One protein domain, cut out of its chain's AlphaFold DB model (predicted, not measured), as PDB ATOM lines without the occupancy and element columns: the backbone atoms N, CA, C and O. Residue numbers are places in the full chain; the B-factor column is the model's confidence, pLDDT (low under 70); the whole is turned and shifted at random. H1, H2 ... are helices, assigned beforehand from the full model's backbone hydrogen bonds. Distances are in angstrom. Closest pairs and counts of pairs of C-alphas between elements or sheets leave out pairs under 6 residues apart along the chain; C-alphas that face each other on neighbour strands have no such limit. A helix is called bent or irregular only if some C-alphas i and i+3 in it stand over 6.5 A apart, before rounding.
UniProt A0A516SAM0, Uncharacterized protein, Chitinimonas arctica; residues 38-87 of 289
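AT A GLANCE: This is residues 38 to 87 of the 289 residues of an uncharacterized protein of Chitinimonas arctica (UniProt A0A516SAM0). Three helices make an open triangle: H3 and H4 are two sides joined by a tight link, and H2 lies across their other end, with short H1 beside H2. The 50 printed residues include four named helices, H1 to H4, and no named strand: all helix. The whole is compact, radius of gyration of the C-alphas 10.7 A, spanning 29 by 20 by 20 A.

HOW THE PARTS SIT: H1, residues 38 to 41, is close to but not clearly touching H2, residues 43 to 52; the closest C-alphas, Phe 40 and Gln 46, are 6.0 A apart. H4, residues 74 to 86, touches H2 with residues 81 to 85 alone, about perpendicular at 82 degrees; the closest C-alphas, Asn 48 and Pro 85, are 6.2 A apart. H3, residues 57 to 69, has every O i to N i+4 pair within hydrogen-bond range, H2 5 of 6, H4 7 of 9; H1 is too short for one.

IN THESE COORDINATES: H1 (5.5 A) begins at C-alpha 38 (48.878, 78.211, 79.524). H2 measures 14.6 A, H3 18.5 A. H4, 19.3 A, ends at C-alpha 86 (32.304, 74.944, 81.455); it is only just irregular, C-alphas 82 and 85 being 6.6 A apart.

THE WHOLE: The printed part has no cut. Residues 38 to 45 are under pLDDT 70.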
ATOM      1  N   ARG A  38      48.264  79.273  78.699       44.66
ATOM      2  CA  ARG A  38      48.878  78.211  79.524       44.66
ATOM      3  C   ARG A  38      47.825  77.277  80.138       44.66
ATOM      4  O   ARG A  38      48.153  76.120  80.380       44.66
ATOM      5  N   ASP A  39      46.585  77.742  80.273       48.06
ATOM      6  CA  ASP A  39      45.433  76.961  80.742       48.06
ATOM      7  C   ASP A  39      44.885  75.991  79.674       48.06
ATOM      8  O   ASP A  39      44.188  75.033  79.994       48.06
ATOM      9  N   PHE A  40      45.279  76.162  78.406       55.31
ATOM     10  CA  PHE A  40      44.997  75.222  77.316       55.31
ATOM     11  C   PHE A  40      46.097  74.179  77.150       55.31
ATOM     12  O   PHE A  40      46.132  73.491  76.141       55.31
ATOM     13  N   LYS A  41      47.028  74.036  78.100       55.22
ATOM     14  CA  LYS A  41      48.017  72.947  78.056       55.22
ATOM     15  C   LYS A  41      47.401  71.572  78.306       55.22
ATOM     16  O   LYS A  41      48.034  70.584  77.956       55.22
ATOM     17  N   ASP A  42      46.208  71.520  78.897       65.00
ATOM     18  CA  ASP A  42      45.447  70.285  79.055       65.00
ATOM     19  C   ASP A  42      44.862  69.842  77.697       65.00
ATOM     20  O   ASP A  42      44.002  70.543  77.145       65.00
ATOM     21  N   PRO A  43      45.294  68.690  77.147       68.62
ATOM     22  CA  PRO A  43      44.776  68.165  75.888       68.62
ATOM     23  C   PRO A  43      43.255  67.956  75.894       68.62
ATOM     24  O   PRO A  43      42.615  68.140  74.859       68.62
ATOM     25  N   ALA A  44      42.650  67.624  77.042       68.69
ATOM     26  CA  ALA A  44      41.204  67.425  77.138       68.69
ATOM     27  C   ALA A  44      40.433  68.735  76.900       68.69
ATOM     28  O   ALA A  44      39.438  68.758  76.170       68.69
ATOM     29  N   ASN A  45      40.941  69.847  77.437       68.88
ATOM     30  CA  ASN A  45      40.358  71.171  77.227       68.88
ATOM     31  C   ASN A  45      40.542  71.656  75.786       68.88
ATOM     32  O   ASN A  45      39.630  72.274  75.239       68.88
ATOM     33  N   GLN A  46      41.669  71.335  75.140       70.56
ATOM     34  CA  GLN A  46      41.864  71.629  73.716       70.56
ATOM     35  C   GLN A  46      40.859  70.878  72.839       70.56
ATOM     36  O   GLN A  46      40.245  71.481  71.964       70.56
ATOM     37  N   VAL A  47      40.651  69.581  73.090       72.81
ATOM     38  CA  VAL A  47      39.688  68.771  72.329       72.81
ATOM     39  C   VAL A  47      38.265  69.305  72.506       72.81
ATOM     40  O   VAL A  47      37.540  69.450  71.524       72.81
ATOM     41  N   ASN A  48      37.865  69.635  73.736       74.88
ATOM     42  CA  ASN A  48      36.539  70.198  74.003       74.88
ATOM     43  C   ASN A  48      36.351  71.581  73.372       74.88
ATOM     44  O   ASN A  48      35.268  71.872  72.865       74.88
ATOM     45  N   LEU A  49      37.399  72.407  73.361       76.81
ATOM     46  CA  LEU A  49      37.379  73.693  72.680       76.81
ATOM     47  C   LEU A  49      37.215  73.504  71.172       76.81
ATOM     48  O   LEU A  49      36.296  74.067  70.594       76.81
ATOM     49  N   LEU A  50      38.053  72.678  70.542       79.50
ATOM     50  CA  LEU A  50      38.007  72.451  69.096       79.50
ATOM     51  C   LEU A  50      36.666  71.884  68.640       79.50
ATOM     52  O   LEU A  50      36.171  72.292  67.595       79.50
ATOM     53  N   LYS A  51      36.025  71.021  69.437       82.56
ATOM     54  CA  LYS A  51      34.658  70.552  69.153       82.56
ATOM     55  C   LYS A  51      33.650  71.696  69.004       82.56
ATOM     56  O   LYS A  51      32.732  71.571  68.202       82.56
ATOM     57  N   ALA A  52      33.817  72.802  69.735       79.25
ATOM     58  CA  ALA A  52      32.952  73.977  69.605       79.25
ATOM     59  C   ALA A  52      33.184  74.759  68.296       79.25
ATOM     60  O   ALA A  52      32.330  75.550  67.905       79.25
ATOM     61  N   PHE A  53      34.304  74.517  67.608       83.62
ATOM     62  CA  PHE A  53      34.719  75.199  66.380       83.62
ATOM     63  C   PHE A  53      34.965  74.197  65.245       83.62
ATOM     64  O   PHE A  53      36.020  74.228  64.633       83.62
ATOM     65  N   GLY A  54      34.048  73.251  65.021       78.75
ATOM     66  CA  GLY A  54      34.112  72.321  63.876       78.75
ATOM     67  C   GLY A  54      35.235  71.270  63.922       78.75
ATOM     68  O   GLY A  54      35.351  70.426  63.036       78.75
ATOM     69  N   GLY A  55      36.009  71.234  65.008       80.38
ATOM     70  CA  GLY A  55      37.072  70.262  65.242       80.38
ATOM     71  C   GLY A  55      38.436  70.690  64.707       80.38
ATOM     72  O   GLY A  55      39.402  69.948  64.899       80.38
ATOM     73  N   THR A  56      38.553  71.868  64.079       81.75
ATOM     74  CA  THR A  56      39.813  72.320  63.479       81.75
ATOM     75  C   THR A  56      40.335  73.625  64.078       81.75
ATOM     76  O   THR A  56      39.600  74.527  64.472       81.75
ATOM     77  N   TRP A  57      41.664  73.751  64.120       79.38
ATOM     78  CA  TRP A  57      42.321  74.989  64.544       79.38
ATOM     79  C   TRP A  57      42.085  76.148  63.568       79.38
ATOM     80  O   TRP A  57      42.109  77.298  63.992       79.38
ATOM     81  N   ALA A  58      41.859  75.855  62.284       80.75
ATOM     82  CA  ALA A  58      41.604  76.866  61.259       80.75
ATOM     83  C   ALA A  58      40.238  77.545  61.447       80.75
ATOM     84  O   ALA A  58      40.133  78.758  61.293       80.75
ATOM     85  N   GLU A  59      39.208  76.791  61.830       85.06
ATOM     86  CA  GLU A  59      37.884  77.343  62.143       85.06
ATOM     87  C   GLU A  59      37.913  78.212  63.404       85.06
ATOM     88  O   GLU A  59      37.324  79.292  63.418       85.06
ATOM     89  N   LEU A  60      38.658  77.795  64.435       86.94
ATOM     90  CA  LEU A  60      38.904  78.641  65.605       86.94
ATOM     91  C   LEU A  60      39.645  79.931  65.214       86.94
ATOM     92  O   LEU A  60      39.258  81.010  65.649       86.94
ATOM     93  N   ASP A  61      40.693  79.840  64.395       83.56
ATOM     94  CA  ASP A  61      41.467  80.999  63.929       83.56
ATOM     95  C   ASP A  61      40.586  82.004  63.173       83.56
ATOM     96  O   ASP A  61      40.581  83.198  63.484       83.56
ATOM     97  N   HIS A  62      39.765  81.492  62.252       88.31
ATOM     98  CA  HIS A  62      38.789  82.276  61.507       88.31
ATOM     99  C   HIS A  62      37.802  82.987  62.441       88.31
ATOM    100  O   HIS A  62      37.655  84.207  62.364       88.31
ATOM    101  N   TYR A  63      37.209  82.251  63.386       91.81
ATOM    102  CA  TYR A  63      36.298  82.805  64.386       91.81
ATOM    103  C   TYR A  63      36.955  83.906  65.236       91.81
ATOM    104  O   TYR A  63      36.357  84.952  65.492       91.81
ATOM    105  N   LEU A  64      38.203  83.707  65.672       90.75
ATOM    106  CA  LEU A  64      38.942  84.721  66.429       90.75
ATOM    107  C   LEU A  64      39.226  85.972  65.587       90.75
ATOM    108  O   LEU A  64      39.273  87.078  66.131       90.75
ATOM    109  N   GLY A  65      39.407  85.810  64.276       89.00
ATOM    110  CA  GLY A  65      39.449  86.912  63.320       89.00
ATOM    111  C   GLY A  65      38.143  87.709  63.310       89.00
ATOM    112  O   GLY A  65      38.175  88.925  63.502       89.00
ATOM    113  N   GLU A  66      37.000  87.030  63.173       92.50
ATOM    114  CA  GLU A  66      35.671  87.662  63.191       92.50
ATOM    115  C   GLU A  66      35.394  88.390  64.515       92.50
ATOM    116  O   GLU A  66      34.952  89.539  64.518       92.50
ATOM    117  N   ALA A  67      35.718  87.768  65.653       93.12
ATOM    118  CA  ALA A  67      35.536  88.381  66.966       93.12
ATOM    119  C   ALA A  67      36.350  89.680  67.119       93.12
ATOM    120  O   ALA A  67      35.840  90.680  67.627       93.12
ATOM    121  N   ARG A  68      37.602  89.709  66.643       92.81
ATOM    122  CA  ARG A  68      38.413  90.938  66.674       92.81
ATOM    123  C   ARG A  68      37.875  92.009  65.732       92.81
ATOM    124  O   ARG A  68      37.846  93.177  66.112       92.81
ATOM    125  N   GLN A  69      37.404  91.629  64.545       92.94
ATOM    126  CA  GLN A  69      36.746  92.560  63.621       92.94
ATOM    127  C   GLN A  69      35.464  93.157  64.219       92.94
ATOM    128  O   GLN A  69      35.178  94.331  64.001       92.94
ATOM    129  N   ALA A  70      34.742  92.392  65.045       92.50
ATOM    130  CA  ALA A  70      33.601  92.871  65.824       92.50
ATOM    131  C   ALA A  70      33.989  93.761  67.028       92.50
ATOM    132  O   ALA A  70      33.117  94.202  67.781       92.50
ATOM    133  N   GLY A  71      35.285  94.031  67.223       92.88
ATOM    134  CA  GLY A  71      35.813  94.901  68.271       92.88
ATOM    135  C   GLY A  71      36.028  94.216  69.621       92.88
ATOM    136  O   GLY A  71      36.153  94.909  70.631       92.88
ATOM    137  N   LYS A  72      36.053  92.876  69.679       93.31
ATOM    138  CA  LYS A  72      36.295  92.158  70.938       93.31
ATOM    139  C   LYS A  72      37.768  92.226  71.336       93.31
ATOM    140  O   LYS A  72      38.664  92.028  70.515       93.31
ATOM    141  N   THR A  73      38.013  92.490  72.617       91.88
ATOM    142  CA  THR A  73      39.368  92.580  73.172       91.88
ATOM    143  C   THR A  73      39.956  91.196  73.433       91.88
ATOM    144  O   THR A  73      39.231  90.227  73.670       91.88
ATOM    145  N   ASP A  74      41.284  91.096  73.489       87.69
ATOM    146  CA  ASP A  74      41.954  89.837  73.835       87.69
ATOM    147  C   ASP A  74      41.536  89.309  75.219       87.69
ATOM    148  O   ASP A  74      41.484  88.098  75.434       87.69
ATOM    149  N   GLN A  75      41.202  90.198  76.161       89.12
ATOM    150  CA  GLN A  75      40.689  89.805  77.475       89.12
ATOM    151  C   GLN A  75      39.303  89.157  77.371       89.12
ATOM    152  O   GLN A  75      39.068  88.118  77.988       89.12
ATOM    153  N   GLN A  76      38.404  89.732  76.567       91.75
ATOM    154  CA  GLN A  76      37.078  89.164  76.313       91.75
ATOM    155  C   GLN A  76      37.182  87.814  75.598       91.75
ATOM    156  O   GLN A  76      36.511  86.859  75.985       91.75
ATOM    157  N   ILE A  77      38.069  87.709  74.605       91.25
ATOM    158  CA  ILE A  77      38.331  86.460  73.882       91.25
ATOM    159  C   ILE A  77      38.801  85.370  74.851       91.25
ATOM    160  O   ILE A  77      38.246  84.274  74.861       91.25
ATOM    161  N   ARG A  78      39.774  85.661  75.721       87.00
ATOM    162  CA  ARG A  78      40.242  84.689  76.727       87.00
ATOM    163  C   ARG A  78      39.136  84.264  77.676       87.00
ATOM    164  O   ARG A  78      39.014  83.077  77.970       87.00
ATOM    165  N   LEU A  79      38.335  85.222  78.142       88.06
ATOM    166  CA  LEU A  79      37.207  84.930  79.013       88.06
ATOM    167  C   LEU A  79      36.233  83.966  78.326       88.06
ATOM    168  O   LEU A  79      35.856  82.967  78.937       88.06
ATOM    169  N   LEU A  80      35.894  84.207  77.055       90.38
ATOM    170  CA  LEU A  80      35.032  83.317  76.278       90.38
ATOM    171  C   LEU A  80      35.635  81.914  76.184       90.38
ATOM    172  O   LEU A  80      34.971  80.942  76.536       90.38
ATOM    173  N   LEU A  81      36.896  81.801  75.755       87.19
ATOM    174  CA  LEU A  81      37.546  80.500  75.582       87.19
ATOM    175  C   LEU A  81      37.643  79.725  76.906       87.19
ATOM    176  O   LEU A  81      37.537  78.504  76.897       87.19
ATOM    177  N   SER A  82      37.794  80.413  78.045       82.38
ATOM    178  CA  SER A  82      37.760  79.783  79.375       82.38
ATOM    179  C   SER A  82      36.350  79.377  79.824       82.38
ATOM    180  O   SER A  82      36.192  78.486  80.655       82.38
ATOM    181  N   LEU A  83      35.316  80.035  79.293       83.75
ATOM    182  CA  LEU A  83      33.922  79.758  79.609       83.75
ATOM    183  C   LEU A  83      33.395  78.553  78.825       83.75
ATOM    184  O   LEU A  83      32.704  77.730  79.415       83.75
ATOM    185  N   LEU A  84      33.731  78.424  77.538       85.12
ATOM    186  CA  LEU A  84      33.173  77.393  76.650       85.12
ATOM    187  C   LEU A  84      33.258  75.955  77.205       85.12
ATOM    188  O   LEU A  84      32.240  75.265  77.142       85.12
ATOM    189  N   PRO A  85      34.378  75.485  77.795       79.00
ATOM    190  CA  PRO A  85      34.456  74.133  78.359       79.00
ATOM    191  C   PRO A  85      33.539  73.909  79.568       79.00
ATOM    192  O   PRO A  85      33.200  72.771  79.873       79.00
ATOM    193  N   LEU A  86      33.147  74.984  80.257       77.62
ATOM    194  CA  LEU A  86      32.304  74.944  81.455       77.62
ATOM    195  C   LEU A  86      30.809  74.978  81.125       77.62
ATOM    196  O   LEU A  86      29.979  74.754  82.006       77.62
ATOM    197  N   LEU A  87      30.450  75.307  79.883       78.81
ATOM    198  CA  LEU A  87      29.061  75.345  79.452       78.81
ATOM    199  C   LEU A  87      28.584  73.917  79.171       78.81
ATOM    200  O   LEU A  87      29.194  73.181  78.393       78.81
TER     201      LEU A  87